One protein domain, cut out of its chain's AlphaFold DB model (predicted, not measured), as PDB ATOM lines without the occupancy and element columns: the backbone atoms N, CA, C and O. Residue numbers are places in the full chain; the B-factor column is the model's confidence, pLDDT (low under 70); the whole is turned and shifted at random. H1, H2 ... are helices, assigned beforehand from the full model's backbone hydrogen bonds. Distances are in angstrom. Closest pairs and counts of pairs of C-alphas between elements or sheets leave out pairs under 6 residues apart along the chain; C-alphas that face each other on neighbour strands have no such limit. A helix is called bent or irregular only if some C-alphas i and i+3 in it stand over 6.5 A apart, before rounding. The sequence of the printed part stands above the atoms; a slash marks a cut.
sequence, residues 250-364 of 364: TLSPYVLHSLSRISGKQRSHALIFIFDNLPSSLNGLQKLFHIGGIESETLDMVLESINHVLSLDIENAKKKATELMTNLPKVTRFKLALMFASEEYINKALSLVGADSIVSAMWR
ATOM      1  N   THR A 250       3.743  28.778  28.842       71.31
ATOM      2  CA  THR A 250       2.681  29.591  29.440       71.31
ATOM      3  C   THR A 250       1.772  28.718  30.301       71.31
ATOM      4  O   THR A 250       1.422  27.594  29.925       71.31
ATOM      5  N   LEU A 251       1.378  29.235  31.470       82.12
ATOM      6  CA  LEU A 251       0.464  28.527  32.357       82.12
ATOM      7  C   LEU A 251      -0.866  28.279  31.628       82.12
ATOM      8  O   LEU A 251      -1.450  29.182  31.034       82.12
ATOM      9  N   SER A 252      -1.336  27.036  31.666       84.44
ATOM     10  CA  SER A 252      -2.643  26.616  31.153       84.44
ATOM     11  C   SER A 252      -3.279  25.648  32.152       84.44
ATOM     12  O   SER A 252      -2.541  25.046  32.940       84.44
ATOM     13  N   PRO A 253      -4.605  25.428  32.123       82.00
ATOM     14  CA  PRO A 253      -5.251  24.454  33.007       82.00
ATOM     15  C   PRO A 253      -4.630  23.051  32.919       82.00
ATOM     16  O   PRO A 253      -4.450  22.384  33.932       82.00
ATOM     17  N   TYR A 254      -4.199  22.634  31.723       81.06
ATOM     18  CA  TYR A 254      -3.486  21.369  31.528       81.06
ATOM     19  C   TYR A 254      -2.125  21.347  32.237       81.06
ATOM     20  O   TYR A 254      -1.778  20.364  32.891       81.06
ATOM     21  N   VAL A 255      -1.357  22.436  32.130       84.19
ATOM     22  CA  VAL A 255      -0.057  22.566  32.805       84.19
ATOM     23  C   VAL A 255      -0.243  22.549  34.320       84.19
ATOM     24  O   VAL A 255       0.442  21.783  34.990       84.19
ATOM     25  N   LEU A 256      -1.215  23.295  34.851       86.38
ATOM     26  CA  LEU A 256      -1.569  23.268  36.274       86.38
ATOM     27  C   LEU A 256      -1.904  21.845  36.731       86.38
ATOM     28  O   LEU A 256      -1.279  21.337  37.655       86.38
ATOM     29  N   HIS A 257      -2.789  21.145  36.016       83.88
ATOM     30  CA  HIS A 257      -3.110  19.751  36.321       83.88
ATOM     31  C   HIS A 257      -1.870  18.836  36.253       83.88
ATOM     32  O   HIS A 257      -1.747  17.893  37.032       83.88
ATOM     33  N   SER A 258      -0.936  19.054  35.327       82.25
ATOM     34  CA  SER A 258       0.289  18.244  35.274       82.25
ATOM     35  C   SER A 258       1.214  18.500  36.470       82.25
ATOM     36  O   SER A 258       1.781  17.550  37.011       82.25
ATOM     37  N   LEU A 259       1.306  19.756  36.925       84.00
ATOM     38  CA  LEU A 259       2.106  20.171  38.077       84.00
ATOM     39  C   LEU A 259       1.506  19.677  39.401       84.00
ATOM     40  O   LEU A 259       2.262  19.360  40.316       84.00
ATOM     41  N   SER A 260       0.179  19.518  39.482       82.38
ATOM     42  CA  SER A 260      -0.503  18.975  40.671       82.38
ATOM     43  C   SER A 260      -0.012  17.582  41.059       82.38
ATOM     44  O   SER A 260       0.036  17.233  42.238       82.38
ATOM     45  N   ARG A 261       0.391  16.793  40.055       81.75
ATOM     46  CA  ARG A 261       0.865  15.415  40.220       81.75
ATOM     47  C   ARG A 261       2.320  15.342  40.687       81.75
ATOM     48  O   ARG A 261       2.771  14.264  41.069       81.75
ATOM     49  N   ILE A 262       3.058  16.457  40.661       82.94
ATOM     50  CA  ILE A 262       4.449  16.503  41.118       82.94
ATOM     51  C   ILE A 262       4.475  16.442  42.647       82.94
ATOM     52  O   ILE A 262       3.921  17.288  43.356       82.94
ATOM     53  N   SER A 263       5.160  15.429  43.166       79.44
ATOM     54  CA  SER A 263       5.311  15.173  44.597       79.44
ATOM     55  C   SER A 263       6.789  15.011  44.977       79.44
ATOM     56  O   SER A 263       7.686  15.030  44.130       79.44
ATOM     57  N   GLY A 264       7.072  14.917  46.277       81.94
ATOM     58  CA  GLY A 264       8.433  14.738  46.784       81.94
ATOM     59  C   GLY A 264       9.332  15.966  46.590       81.94
ATOM     60  O   GLY A 264       8.893  17.109  46.717       81.94
ATOM     61  N   LYS A 265      10.619  15.739  46.294       76.56
ATOM     62  CA  LYS A 265      11.677  16.774  46.318       76.56
ATOM     63  C   LYS A 265      11.485  17.914  45.307       76.56
ATOM     64  O   LYS A 265      12.053  18.988  45.484       76.56
ATOM     65  N   GLN A 266      10.706  17.695  44.248       82.56
ATOM     66  CA  GLN A 266      10.448  18.708  43.219       82.56
ATOM     67  C   GLN A 266       9.191  19.545  43.500       82.56
ATOM     68  O   GLN A 266       8.976  20.544  42.822       82.56
ATOM     69  N   ARG A 267       8.391  19.205  44.523       88.38
ATOM     70  CA  ARG A 267       7.131  19.903  44.813       88.38
ATOM     71  C   ARG A 267       7.332  21.392  45.092       88.38
ATOM     72  O   ARG A 267       6.641  22.211  44.502       88.38
ATOM     73  N   SER A 268       8.322  21.750  45.908       86.69
ATOM     74  CA  SER A 268       8.643  23.152  46.223       86.69
ATOM     75  C   SER A 268       8.935  23.980  44.970       86.69
ATOM     76  O   SER A 268       8.405  25.073  44.804       86.69
ATOM     77  N   HIS A 269       9.701  23.420  44.033       86.06
ATOM     78  CA  HIS A 269      10.000  24.076  42.762       86.06
ATOM     79  C   HIS A 269       8.745  24.229  41.887       86.06
ATOM     80  O   HIS A 269       8.594  25.247  41.216       86.06
ATOM     81  N   ALA A 270       7.832  23.249  41.904       87.69
ATOM     82  CA  ALA A 270       6.572  23.334  41.167       87.69
ATOM     83  C   ALA A 270       5.677  24.440  41.743       87.69
ATOM     84  O   ALA A 270       5.120  25.228  40.987       87.69
ATOM     85  N   LEU A 271       5.593  24.542  43.073       90.62
ATOM     86  CA  LEU A 271       4.838  25.586  43.764       90.62
ATOM     87  C   LEU A 271       5.392  26.985  43.461       90.62
ATOM     88  O   LEU A 271       4.619  27.878  43.124       90.62
ATOM     89  N   ILE A 272       6.717  27.165  43.494       89.44
ATOM     90  CA  ILE A 272       7.358  28.433  43.104       89.44
ATOM     91  C   ILE A 272       7.038  28.763  41.640       89.44
ATOM     92  O   ILE A 272       6.573  29.860  41.341       89.44
ATOM     93  N   PHE A 273       7.186  27.794  40.732       88.19
ATOM     94  CA  PHE A 273       6.886  27.993  39.314       88.19
ATOM     95  C   PHE A 273       5.427  28.403  39.072       88.19
ATOM     96  O   PHE A 273       5.173  29.312  38.278       88.19
ATOM     97  N   ILE A 274       4.471  27.754  39.749       91.50
ATOM     98  CA  ILE A 274       3.048  28.108  39.672       91.50
ATOM     99  C   ILE A 274       2.863  29.548  40.121       91.50
ATOM    100  O   ILE A 274       2.296  30.341  39.373       91.50
ATOM    101  N   PHE A 275       3.369  29.897  41.303       92.56
ATOM    102  CA  PHE A 275       3.209  31.232  41.855       92.56
ATOM    103  C   PHE A 275       3.799  32.303  40.933       92.56
ATOM    104  O   PHE A 275       3.135  33.303  40.669       92.56
ATOM    105  N   ASP A 276       4.993  32.089  40.380       89.69
ATOM    106  CA  ASP A 276       5.679  33.053  39.512       89.69
ATOM    107  C   ASP A 276       4.956  33.269  38.180       89.69
ATOM    108  O   ASP A 276       4.831  34.405  37.715       89.69
ATOM    109  N   ASN A 277       4.394  32.207  37.603       89.56
ATOM    110  CA  ASN A 277       3.767  32.245  36.281       89.56
ATOM    111  C   ASN A 277       2.244  32.463  36.321       89.56
ATOM    112  O   ASN A 277       1.628  32.684  35.276       89.56
ATOM    113  N   LEU A 278       1.617  32.433  37.502       92.62
ATOM    114  CA  LEU A 278       0.199  32.751  37.650       92.62
ATOM    115  C   LEU A 278      -0.022  34.266  37.475       92.62
ATOM    116  O   LEU A 278       0.652  35.068  38.137       92.62
ATOM    117  N   PRO A 279      -0.956  34.696  36.606       92.25
ATOM    118  CA  PRO A 279      -1.273  36.109  36.457       92.25
ATOM    119  C   PRO A 279      -2.015  36.614  37.697       92.25
ATOM    120  O   PRO A 279      -3.003  36.015  38.108       92.25
ATOM    121  N   SER A 280      -1.593  37.742  38.271       91.50
ATOM    122  CA  SER A 280      -2.299  38.356  39.408       91.50
ATOM    123  C   SER A 280      -3.480  39.242  38.993       91.50
ATOM    124  O   SER A 280      -4.379  39.504  39.794       91.50
ATOM    125  N   SER A 281      -3.524  39.673  37.725       93.56
ATOM    126  CA  SER A 281      -4.619  40.484  37.181       93.56
ATOM    127  C   SER A 281      -5.878  39.658  36.907       93.56
ATOM    128  O   SER A 281      -5.811  38.530  36.411       93.56
ATOM    129  N   LEU A 282      -7.050  40.256  37.148       92.19
ATOM    130  CA  LEU A 282      -8.343  39.609  36.903       92.19
ATOM    131  C   LEU A 282      -8.499  39.137  35.449       92.19
ATOM    132  O   LEU A 282      -8.899  38.001  35.215       92.19
ATOM    133  N   ASN A 283      -8.126  39.976  34.477       90.44
ATOM    134  CA  ASN A 283      -8.195  39.623  33.057       90.44
ATOM    135  C   ASN A 283      -7.307  38.418  32.713       90.44
ATOM    136  O   ASN A 283      -7.694  37.576  31.905       90.44
ATOM    137  N   GLY A 284      -6.117  38.318  33.316       90.44
ATOM    138  CA  GLY A 284      -5.228  37.175  33.114       90.44
ATOM    139  C   GLY A 284      -5.810  35.884  33.690       90.44
ATOM    140  O   GLY A 284      -5.822  34.863  33.006       90.44
ATOM    141  N   LEU A 285      -6.364  35.944  34.903       93.12
ATOM    142  CA  LEU A 285      -7.017  34.798  35.547       93.12
ATOM    143  C   LEU A 285      -8.274  34.352  34.792       93.12
ATOM    144  O   LEU A 285      -8.464  33.162  34.557       93.12
ATOM    145  N   GLN A 286      -9.113  35.291  34.349       91.25
ATOM    146  CA  GLN A 286     -10.306  34.971  33.565       91.25
ATOM    147  C   GLN A 286      -9.948  34.324  32.227       91.25
ATOM    148  O   GLN A 286     -10.583  33.342  31.858       91.25
ATOM    149  N   LYS A 287      -8.899  34.797  31.535       88.88
ATOM    150  CA  LYS A 287      -8.379  34.137  30.324       88.88
ATOM    151  C   LYS A 287      -7.859  32.732  30.616       88.88
ATOM    152  O   LYS A 287      -8.144  31.810  29.854       88.88
ATOM    153  N   LEU A 288      -7.134  32.550  31.720       90.50
ATOM    154  CA  LEU A 288      -6.588  31.251  32.110       90.50
ATOM    155  C   LEU A 288      -7.695  30.218  32.378       90.50
ATOM    156  O   LEU A 288      -7.579  29.071  31.951       90.50
ATOM    157  N   PHE A 289      -8.792  30.637  33.011       90.25
ATOM    158  CA  PHE A 289      -9.888  29.763  33.444       90.25
ATOM    159  C   PHE A 289     -11.184  29.908  32.614       90.25
ATOM    160  O   PHE A 289     -12.258  29.517  33.070       90.25
ATOM    161  N   HIS A 290     -11.121  30.450  31.390       79.50
ATOM    162  CA  HIS A 290     -12.320  30.858  30.634       79.50
ATOM    163  C   HIS A 290     -13.265  29.714  30.214       79.50
ATOM    164  O   HIS A 290     -14.479  29.883  30.276       79.50
ATOM    165  N   ILE A 291     -12.743  28.559  29.779       73.94
ATOM    166  CA  ILE A 291     -13.564  27.468  29.200       73.94
ATOM    167  C   ILE A 291     -14.200  26.598  30.288       73.94
ATOM    168  O   ILE A 291     -15.350  26.181  30.164       73.94
ATOM    169  N   GLY A 292     -13.429  26.287  31.333       76.00
ATOM    170  CA  GLY A 292     -13.790  25.294  32.349       76.00
ATOM    171  C   GLY A 292     -14.112  25.872  33.724       76.00
ATOM    172  O   GLY A 292     -14.711  25.168  34.537       76.00
ATOM    173  N   GLY A 293     -13.766  27.139  33.974       87.06
ATOM    174  CA  GLY A 293     -13.657  27.676  35.327       87.06
ATOM    175  C   GLY A 293     -12.456  27.100  36.081       87.06
ATOM    176  O   GLY A 293     -11.658  26.348  35.523       87.06
ATOM    177  N   ILE A 294     -12.317  27.488  37.345       92.50
ATOM    178  CA  ILE A 294     -11.335  26.893  38.255       92.50
ATOM    179  C   ILE A 294     -11.914  25.621  38.896       92.50
ATOM    180  O   ILE A 294     -13.087  25.594  39.263       92.50
ATOM    181  N   GLU A 295     -11.097  24.572  38.996       91.44
ATOM    182  CA  GLU A 295     -11.418  23.299  39.664       91.44
ATOM    183  C   GLU A 295     -10.880  23.301  41.105       91.44
ATOM    184  O   GLU A 295      -9.923  24.021  41.400       91.44
ATOM    185  N   SER A 296     -11.461  22.492  41.996       91.31
ATOM    186  CA  SER A 296     -11.086  22.411  43.420       91.31
ATOM    187  C   SER A 296      -9.614  22.063  43.635       91.31
ATOM    188  O   SER A 296      -8.904  22.769  44.343       91.31
ATOM    189  N   GLU A 297      -9.115  21.052  42.931       90.25
ATOM    190  CA  GLU A 297      -7.731  20.589  43.016       90.25
ATOM    191  C   GLU A 297      -6.753  21.654  42.507       90.25
ATOM    192  O   GLU A 297      -5.623  21.774  42.982       90.25
ATOM    193  N   THR A 298      -7.191  22.452  41.530       92.06
ATOM    194  CA  THR A 298      -6.401  23.575  41.022       92.06
ATOM    195  C   THR A 298      -6.381  24.726  42.023       92.06
ATOM    196  O   THR A 298      -5.334  25.342  42.216       92.06
ATOM    197  N   LEU A 299      -7.510  25.007  42.677       94.12
ATOM    198  CA  LEU A 299      -7.612  26.027  43.716       94.12
ATOM    199  C   LEU A 299      -6.724  25.689  44.922       94.12
ATOM    200  O   LEU A 299      -5.954  26.546  45.352       94.12
ATOM    201  N   ASP A 300      -6.752  24.443  45.392       93.75
ATOM    202  CA  ASP A 300      -5.898  23.976  46.490       93.75
ATOM    203  C   ASP A 300      -4.414  24.111  46.163       93.75
ATOM    204  O   ASP A 300      -3.641  24.633  46.963       93.75
ATOM    205  N   MET A 301      -4.012  23.724  44.954       92.25
ATOM    206  CA  MET A 301      -2.625  23.857  44.509       92.25
ATOM    207  C   MET A 301      -2.175  25.320  44.423       92.25
ATOM    208  O   MET A 301      -1.041  25.648  44.774       92.25
ATOM    209  N   VAL A 302      -3.052  26.220  43.963       94.25
ATOM    210  CA  VAL A 302      -2.767  27.659  43.934       94.25
ATOM    211  C   VAL A 302      -2.606  28.192  45.358       94.25
ATOM    212  O   VAL A 302      -1.628  28.887  45.631       94.25
ATOM    213  N   LEU A 303      -3.490  27.826  46.285       95.25
ATOM    214  CA  LEU A 303      -3.382  28.220  47.692       95.25
ATOM    215  C   LEU A 303      -2.117  27.667  48.355       95.25
ATOM    216  O   LEU A 303      -1.422  28.388  49.069       95.25
ATOM    217  N   GLU A 304      -1.767  26.413  48.086       94.38
ATOM    218  CA  GLU A 304      -0.531  25.803  48.566       94.38
ATOM    219  C   GLU A 304       0.705  26.528  48.014       94.38
ATOM    220  O   GLU A 304       1.659  26.767  48.756       94.38
ATOM    221  N   SER A 305       0.670  26.959  46.748       94.12
ATOM    222  CA  SER A 305       1.758  27.740  46.146       94.12
ATOM    223  C   SER A 305       1.935  29.105  46.810       94.12
ATOM    224  O   SER A 305       3.058  29.490  47.132       94.12
ATOM    225  N   ILE A 306       0.827  29.794  47.106       94.69
ATOM    226  CA  ILE A 306       0.820  31.066  47.834       94.69
ATOM    227  C   ILE A 306       1.404  30.861  49.235       94.69
ATOM    228  O   ILE A 306       2.326  31.572  49.632       94.69
ATOM    229  N   ASN A 307       0.922  29.853  49.963       94.44
ATOM    230  CA  ASN A 307       1.402  29.528  51.304       94.44
ATOM    231  C   ASN A 307       2.901  29.207  51.323       94.44
ATOM    232  O   ASN A 307       3.617  29.654  52.219       94.44
ATOM    233  N   HIS A 308       3.383  28.443  50.340       92.81
ATOM    234  CA  HIS A 308       4.789  28.078  50.244       92.81
ATOM    235  C   HIS A 308       5.671  29.296  49.959       92.81
ATOM    236  O   HIS A 308       6.626  29.532  50.694       92.81
ATOM    237  N   VAL A 309       5.340  30.108  48.954       92.44
ATOM    238  CA  VAL A 309       6.167  31.266  48.588       92.44
ATOM    239  C   VAL A 309       6.167  32.336  49.680       92.44
ATOM    240  O   VAL A 309       7.220  32.890  49.984       92.44
ATOM    241  N   LEU A 310       5.030  32.584  50.337       91.06
ATOM    242  CA  LEU A 310       4.980  33.521  51.466       91.06
ATOM    243  C   LEU A 310       5.785  33.034  52.677       91.06
ATOM    244  O   LEU A 310       6.300  33.857  53.424       91.06
ATOM    245  N   SER A 311       5.949  31.719  52.858       89.38
ATOM    246  CA  SER A 311       6.815  31.179  53.916       89.38
ATOM    247  C   SER A 311       8.314  31.370  53.654       89.38
ATOM    248  O   SER A 311       9.108  31.251  54.583       89.38
ATOM    249  N   LEU A 312       8.700  31.673  52.408       87.56
ATOM    250  CA  LEU A 312      10.087  31.928  52.004       87.56
ATOM    251  C   LEU A 312      10.484  33.413  52.117       87.56
ATOM    252  O   LEU A 312      11.618  33.748  51.790       87.56
ATOM    253  N   ASP A 313       9.561  34.279  52.554       78.62
ATOM    254  CA  ASP A 313       9.753  35.726  52.753       78.62
ATOM    255  C   ASP A 313      10.380  36.451  51.543       78.62
ATOM    256  O   ASP A 313      11.272  37.291  51.655       78.62
ATOM    257  N   ILE A 314       9.926  36.084  50.339       80.44
ATOM    258  CA  ILE A 314      10.430  36.649  49.083       80.44
ATOM    259  C   ILE A 314       9.854  38.055  48.863       80.44
ATOM    260  O   ILE A 314       8.643  38.285  48.960       80.44
ATOM    261  N   GLU A 315      10.722  38.999  48.493       72.50
ATOM    262  CA  GLU A 315      10.352  40.379  48.180       72.50
ATOM    263  C   GLU A 315       9.285  40.432  47.064       72.50
ATOM    264  O   GLU A 315       9.350  39.704  46.075       72.50
ATOM    265  N   ASN A 316       8.268  41.286  47.216       78.38
ATOM    266  CA  ASN A 316       7.107  41.426  46.314       78.38
ATOM    267  C   ASN A 316       6.125  40.237  46.234       78.38
ATOM    268  O   ASN A 316       5.043  40.396  45.654       78.38
ATOM    269  N   ALA A 317       6.405  39.093  46.870       88.12
ATOM    270  CA  ALA A 317       5.473  37.962  46.890       88.12
ATOM    271  C   ALA A 317       4.162  38.306  47.612       88.12
ATOM    272  O   ALA A 317       3.080  37.975  47.127       88.12
ATOM    273  N   LYS A 318       4.238  39.048  48.725       90.44
ATOM    274  CA  LYS A 318       3.051  39.451  49.497       90.44
ATOM    275  C   LYS A 318       2.062  40.260  48.663       90.44
ATOM    276  O   LYS A 318       0.880  39.939  48.653       90.44
ATOM    277  N   LYS A 319       2.547  41.237  47.891       91.00
ATOM    278  CA  LYS A 319       1.708  42.061  47.006       91.00
ATOM    279  C   LYS A 319       0.988  41.207  45.958       91.00
ATOM    280  O   LYS A 319      -0.227  41.318  45.804       91.00
ATOM    281  N   LYS A 320       1.724  40.324  45.272       93.00
ATOM    282  CA  LYS A 320       1.152  39.415  44.267       93.00
ATOM    283  C   LYS A 320       0.122  38.466  44.887       93.00
ATOM    284  O   LYS A 320      -0.943  38.258  44.311       93.00
ATOM    285  N   ALA A 321       0.410  37.930  46.073       93.69
ATOM    286  CA  ALA A 321      -0.514  37.079  46.813       93.69
ATOM    287  C   ALA A 321      -1.799  37.825  47.205       93.69
ATOM    288  O   ALA A 321      -2.887  37.289  47.008       93.69
ATOM    289  N   THR A 322      -1.711  39.078  47.668       93.25
ATOM    290  CA  THR A 322      -2.893  39.911  47.950       93.25
ATOM    291  C   THR A 322      -3.762  40.107  46.708       93.25
ATOM    292  O   THR A 322      -4.985  39.953  46.772       93.25
ATOM    293  N   GLU A 323      -3.150  40.408  45.561       94.00
ATOM    294  CA  GLU A 323      -3.866  40.566  44.289       94.00
ATOM    295  C   GLU A 323      -4.558  39.262  43.857       94.00
ATOM    296  O   GLU A 323      -5.729  39.283  43.469       94.00
ATOM    297  N   LEU A 324      -3.873  38.120  43.981       95.12
ATOM    298  CA  LEU A 324      -4.434  36.798  43.688       95.12
ATOM    299  C   LEU A 324      -5.623  36.473  44.594       95.12
ATOM    300  O   LEU A 324      -6.691  36.127  44.089       95.12
ATOM    301  N   MET A 325      -5.480  36.657  45.911       94.50
ATOM    302  CA  MET A 325      -6.558  36.419  46.878       94.50
ATOM    303  C   MET A 325      -7.767  37.337  46.638       94.50
ATOM    304  O   MET A 325      -8.900  36.948  46.902       94.50
ATOM    305  N   THR A 326      -7.557  38.529  46.077       95.00
ATOM    306  CA  THR A 326      -8.639  39.470  45.741       95.00
ATOM    307  C   THR A 326      -9.342  39.124  44.422       95.00
ATOM    308  O   THR A 326     -10.540  39.382  44.260       95.00
ATOM    309  N   ASN A 327      -8.615  38.572  43.446       95.75
ATOM    310  CA  ASN A 327      -9.122  38.365  42.087       95.75
ATOM    311  C   ASN A 327      -9.611  36.939  41.803       95.75
ATOM    312  O   ASN A 327     -10.545  36.790  41.016       95.75
ATOM    313  N   LEU A 328      -9.052  35.909  42.450       95.12
ATOM    314  CA  LEU A 328      -9.499  34.515  42.304       95.12
ATOM    315  C   LEU A 328     -11.003  34.327  42.568       95.12
ATOM    316  O   LEU A 328     -11.647  33.666  41.750       95.12
ATOM    317  N   PRO A 329     -11.616  34.972  43.584       95.69
ATOM    318  CA  PRO A 329     -13.052  34.851  43.821       95.69
ATOM    319  C   PRO A 329     -13.959  35.302  42.671       95.69
ATOM    320  O   PRO A 329     -15.133  34.940  42.609       95.69
ATOM    321  N   LYS A 330     -13.424  36.111  41.752       94.19
ATOM    322  CA  LYS A 330     -14.144  36.676  40.603       94.19
ATOM    323  C   LYS A 330     -14.020  35.805  39.342       94.19
ATOM    324  O   LYS A 330     -14.504  36.193  38.278       94.19
ATOM    325  N   VAL A 331     -13.339  34.662  39.435       93.69
ATOM    326  CA  VAL A 331     -13.161  33.704  38.337       93.69
ATOM    327  C   VAL A 331     -14.370  32.767  38.237       93.69
ATOM    328  O   VAL A 331     -15.013  32.418  39.229       93.69
ATOM    329  N   THR A 332     -14.688  32.334  37.018       91.31
ATOM    330  CA  THR A 332     -15.786  31.405  36.730       91.31
ATOM    331  C   THR A 332     -15.656  30.115  37.551       91.31
ATOM    332  O   THR A 332     -14.580  29.525  37.630       91.31
ATOM    333  N   ARG A 333     -16.771  29.661  38.143       91.81
ATOM    334  CA  ARG A 333     -16.871  28.472  39.020       91.81
ATOM    335  C   ARG A 333     -16.052  28.510  40.315       91.81
ATOM    336  O   ARG A 333     -16.027  27.504  41.013       91.81
ATOM    337  N   PHE A 334     -15.505  29.661  40.711       94.56
ATOM    338  CA  PHE A 334     -14.788  29.783  41.983       94.56
ATOM    339  C   PHE A 334     -15.605  29.287  43.183       94.56
ATOM    340  O   PHE A 334     -15.118  28.457  43.936       94.56
ATOM    341  N   LYS A 335     -16.868  29.718  43.325       93.12
ATOM    342  CA  LYS A 335     -17.727  29.274  44.438       93.12
ATOM    343  C   LYS A 335     -17.911  27.756  44.484       93.12
ATOM    344  O   LYS A 335     -17.991  27.199  45.564       93.12
ATOM    345  N   LEU A 336     -17.975  27.102  43.323       91.44
ATOM    346  CA  LEU A 336     -18.100  25.648  43.247       91.44
ATOM    347  C   LEU A 336     -16.795  24.962  43.665       91.44
ATOM    348  O   LEU A 336     -16.842  23.999  44.415       91.44
ATOM    349  N   ALA A 337     -15.647  25.472  43.215       93.44
ATOM    350  CA  ALA A 337     -14.340  24.969  43.633       93.44
ATOM    351  C   ALA A 337     -14.101  25.173  45.138       93.44
ATOM    352  O   ALA A 337     -13.589  24.278  45.800       93.44
ATOM    353  N   LEU A 338     -14.524  26.321  45.678       95.62
ATOM    354  CA  LEU A 338     -14.391  26.671  47.091       95.62
ATOM    355  C   LEU A 338     -15.107  25.668  48.008       95.62
ATOM    356  O   LEU A 338     -14.577  25.353  49.065       95.62
ATOM    357  N   MET A 339     -16.255  25.116  47.590       92.88
ATOM    358  CA  MET A 339     -17.006  24.121  48.375       92.88
ATOM    359  C   MET A 339     -16.215  22.840  48.683       92.88
ATOM    360  O   MET A 339     -16.596  22.107  49.592       92.88
ATOM    361  N   PHE A 340     -15.162  22.555  47.916       93.88
ATOM    362  CA  PHE A 340     -14.343  21.350  48.060       93.88
ATOM    363  C   PHE A 340     -12.870  21.663  48.360       93.88
ATOM    364  O   PHE A 340     -12.063  20.741  48.420       93.88
ATOM    365  N   ALA A 341     -12.519  22.941  48.524       91.88
ATOM    366  CA  ALA A 341     -11.155  23.367  48.808       91.88
ATOM    367  C   ALA A 341     -10.801  23.185  50.292       91.88
ATOM    368  O   ALA A 341     -11.660  23.241  51.174       91.88
ATOM    369  N   SER A 342      -9.515  23.000  50.576       92.94
ATOM    370  CA  SER A 342      -9.001  22.814  51.929       92.94
ATOM    371  C   SER A 342      -9.097  24.099  52.755       92.94
ATOM    372  O   SER A 342      -8.386  25.079  52.507       92.94
ATOM    373  N   GLU A 343      -9.919  24.073  53.810       92.31
ATOM    374  CA  GLU A 343     -10.022  25.177  54.773       92.31
ATOM    375  C   GLU A 343      -8.671  25.516  55.420       92.31
ATOM    376  O   GLU A 343      -8.395  26.682  55.710       92.31
ATOM    377  N   GLU A 344      -7.796  24.524  55.614       93.56
ATOM    378  CA  GLU A 344      -6.452  24.741  56.154       93.56
ATOM    379  C   GLU A 344      -5.633  25.659  55.236       93.56
ATOM    380  O   GLU A 344      -5.030  26.635  55.694       93.56
ATOM    381  N   TYR A 345      -5.650  25.394  53.925       93.00
ATOM    382  CA  TYR A 345      -4.908  26.192  52.951       93.00
ATOM    383  C   TYR A 345      -5.479  27.595  52.791       93.00
ATOM    384  O   TYR A 345      -4.701  28.550  52.696       93.00
ATOM    385  N   ILE A 346      -6.808  27.730  52.816       93.69
ATOM    386  CA  ILE A 346      -7.501  29.019  52.740       93.69
ATOM    387  C   ILE A 346      -7.148  29.885  53.954       93.69
ATOM    388  O   ILE A 346      -6.676  31.012  53.795       93.69
ATOM    389  N   ASN A 347      -7.322  29.353  55.167       93.69
ATOM    390  CA  ASN A 347      -7.079  30.098  56.402       93.69
ATOM    391  C   ASN A 347      -5.610  30.514  56.531       93.69
ATOM    392  O   ASN A 347      -5.314  31.659  56.886       93.69
ATOM    393  N   LYS A 348      -4.682  29.617  56.175       93.75
ATOM    394  CA  LYS A 348      -3.251  29.928  56.161       93.75
ATOM    395  C   LYS A 348      -2.930  31.045  55.166       93.75
ATOM    396  O   LYS A 348      -2.271  32.012  55.554       93.75
ATOM    397  N   ALA A 349      -3.469  30.991  53.949       92.25
ATOM    398  CA  ALA A 349      -3.211  32.007  52.931       92.25
ATOM    399  C   ALA A 349      -3.769  33.379  53.337       92.25
ATOM    400  O   ALA A 349      -3.068  34.385  53.229       92.25
ATOM    401  N   LEU A 350      -4.995  33.425  53.875       92.94
ATOM    402  CA  LEU A 350      -5.606  34.657  54.389       92.94
ATOM    403  C   LEU A 350      -4.778  35.282  55.522       92.94
ATOM    404  O   LEU A 350      -4.584  36.500  55.538       92.94
ATOM    405  N   SER A 351      -4.248  34.456  56.433       91.56
ATOM    406  CA  SER A 351      -3.415  34.922  57.546       91.56
ATOM    407  C   SER A 351      -2.076  35.513  57.083       91.56
ATOM    408  O   SER A 351      -1.699  36.593  57.529       91.56
ATOM    409  N   LEU A 352      -1.388  34.855  56.141       88.19
ATOM    410  CA  LEU A 352      -0.078  35.286  55.637       88.19
ATOM    411  C   LEU A 352      -0.173  36.568  54.798       88.19
ATOM    412  O   LEU A 352       0.712  37.425  54.838       88.19
ATOM    413  N   VAL A 353      -1.271  36.724  54.057       88.69
ATOM    414  CA  VAL A 353      -1.547  37.925  53.263       88.69
ATOM    415  C   VAL A 353      -1.959  39.106  54.150       88.69
ATOM    416  O   VAL A 353      -1.658  40.249  53.804       88.69
ATOM    417  N   GLY A 354      -2.580  38.845  55.303       86.56
ATOM    418  CA  GLY A 354      -3.195  39.876  56.141       86.56
ATOM    419  C   GLY A 354      -4.454  40.434  55.483       86.56
ATOM    420  O   GLY A 354      -4.581  41.642  55.316       86.56
ATOM    421  N   ALA A 355      -5.332  39.546  55.014       80.88
ATOM    422  CA  ALA A 355      -6.507  39.916  54.235       80.88
ATOM    423  C   ALA A 355      -7.553  40.682  55.068       80.88
ATOM    424  O   ALA A 355      -7.952  40.237  56.146       80.88
ATOM    425  N   ASP A 356      -8.065  41.786  54.518       84.56
ATOM    426  CA  ASP A 356      -9.143  42.561  55.138       84.56
ATOM    427  C   ASP A 356     -10.458  41.763  55.221       84.56
ATOM    428  O   ASP A 356     -10.643  40.729  54.566       84.56
ATOM    429  N   SER A 357     -11.415  42.271  56.003       78.06
ATOM    430  CA  SER A 357     -12.714  41.622  56.237       78.06
ATOM    431  C   SER A 357     -13.483  41.321  54.946       78.06
ATOM    432  O   SER A 357     -14.121  40.276  54.847       78.06
ATOM    433  N   ILE A 358     -13.374  42.193  53.937       81.00
ATOM    434  CA  ILE A 358     -14.023  42.028  52.630       81.00
ATOM    435  C   ILE A 358     -13.436  40.833  51.882       81.00
ATOM    436  O   ILE A 358     -14.183  39.980  51.416       81.00
ATOM    437  N   VAL A 359     -12.106  40.742  51.789       84.69
ATOM    438  CA  VAL A 359     -11.443  39.620  51.112       84.69
ATOM    439  C   VAL A 359     -11.730  38.334  51.875       84.69
ATOM    440  O   VAL A 359     -12.158  37.359  51.273       84.69
ATOM    441  N   SER A 360     -11.622  38.350  53.203       86.38
ATOM    442  CA  SER A 360     -11.951  37.194  54.043       86.38
ATOM    443  C   SER A 360     -13.391  36.701  53.848       86.38
ATOM    444  O   SER A 360     -13.625  35.498  53.847       86.38
ATOM    445  N   ALA A 361     -14.353  37.604  53.634       86.25
ATOM    446  CA  ALA A 361     -15.747  37.251  53.367       86.25
ATOM    447  C   ALA A 361     -15.981  36.651  51.971       86.25
ATOM    448  O   ALA A 361     -16.972  35.966  51.771       86.25
ATOM    449  N   MET A 362     -15.098  36.891  50.997       88.62
ATOM    450  CA  MET A 362     -15.204  36.272  49.667       88.62
ATOM    451  C   MET A 362     -14.734  34.808  49.648       88.62
ATOM    452  O   MET A 362     -15.020  34.094  48.688       88.62
ATOM    453  N   TRP A 363     -13.992  34.393  50.678       91.38
ATOM    454  CA  TRP A 363     -13.387  33.065  50.837       91.38
ATOM    455  C   TRP A 363     -14.092  32.197  51.894       91.38
ATOM    456  O   TRP A 363     -13.605  31.114  52.211       91.38
ATOM    457  N   ARG A 364     -15.216  32.674  52.433       82.88
ATOM    458  CA  ARG A 364     -16.130  31.968  53.338       82.88
ATOM    459  C   ARG A 364     -17.489  31.865  52.662       82.88
ATOM    460  O   ARG A 364     -18.171  30.846  52.886       82.88
TER     461      ARG A 364
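Overview. This is residues 250 to 364 of the 364 residues of the protein "RPAP3_C domain-containing protein" of Tortispora caseinolytica NRRL Y-17796 (UniProt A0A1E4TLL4). A compact cluster of helices is built around one long helix, H4, which runs through the middle. H2 crosses it on one side, with H1 packed near H4's beginning, while H5 folds back beside H4 as a hairpin and H7 packs on both H4 and H5 on the side away from H1 and H2. The short H6 packs on the first residues of H4, H3 packs on the last residues of H5, and H8 lies farthest out. The printed part has 115 residues with eight named helices, H1 to H8 in order along the chain, and no named strand; the class is all helix. The whole is compact, with a radius of gyration of the C-alphas of 12.9 A and a rounded outline of 36 by 34 by 24 A.

Along the chain. H4, residues 296 to 311, runs 22.5 A from C-alpha 296 at (-11.086, 22.411, 43.420) to C-alpha 311 at (6.815, 31.179, 53.916). H2, residues 264 to 277, is 20.9 A long and irregular, with C-alphas 265 and 268 7.1 A apart. H5, residues 317 to 330, is 20.6 A long and only just irregular, with C-alphas 326 and 329 6.7 A apart. H7, residues 343 to 353, is 15.4 A long. The shorter helices are H1, residues 253 to 260, H3, residues 282 to 288, H6, residues 334 to 338, and H8, residues 357 to 362. H1 begins with C-alpha 253 at (-5.251, 24.454, 33.007), and H8 ends with C-alpha 362 at (-15.204, 36.272, 49.667).

Arrangement. H4 is the hub, touching five helices. H2 touches it about perpendicular, at 88 degrees, and their closest C-alphas, of Leu 271 and Ser 305, are 4.4 A apart. H4 touches H1 with residues 297 to 301 alone, at a steep tilt of 60 degrees; the closest C-alphas are those of Ser 260 and Met 301, 6.6 A. H4 and H5 form a helical hairpin at a shallow tilt of 20 degrees, opposite ways, closest at the C-alphas of Ile 306 and Ala 321, 6.2 A. H7 touches H4 at a steep tilt of 38 degrees, the same way, closest at the C-alphas of Asn 307 and Ala 349, 5.5 A. H7 also touches H5, closest at the C-alphas of Thr 322 and Val 353, 5.8 A. H4 touches H6 with residues 296 to 299 alone; the C-alphas of Ser 296 and Ala 337, the closest, are 4.1 A apart. H5 touches H3 with residues 327 to 330 alone, closest at the C-alphas of Leu 282 and Asn 327, 5.4 A. H5 and H8 only just touch, with 3 pairs of C-alphas within 8 A, closest at Thr 326 and Val 359, 6.1 A. H4 and H8 are apart. Every O i to N i+4 pair is within hydrogen-bond range in H1, H3, H4, H6, H7 and H8; in H2 and in H5 it is 8 of 10.

Size, cuts and confidence. The two C-alphas farthest apart, of Lys 265 and Ile 358, are 36.6 A from each other. The printed part has no cut, and no link is long. The mean pLDDT of the printed part is 88.9, and no printed residue is under 70.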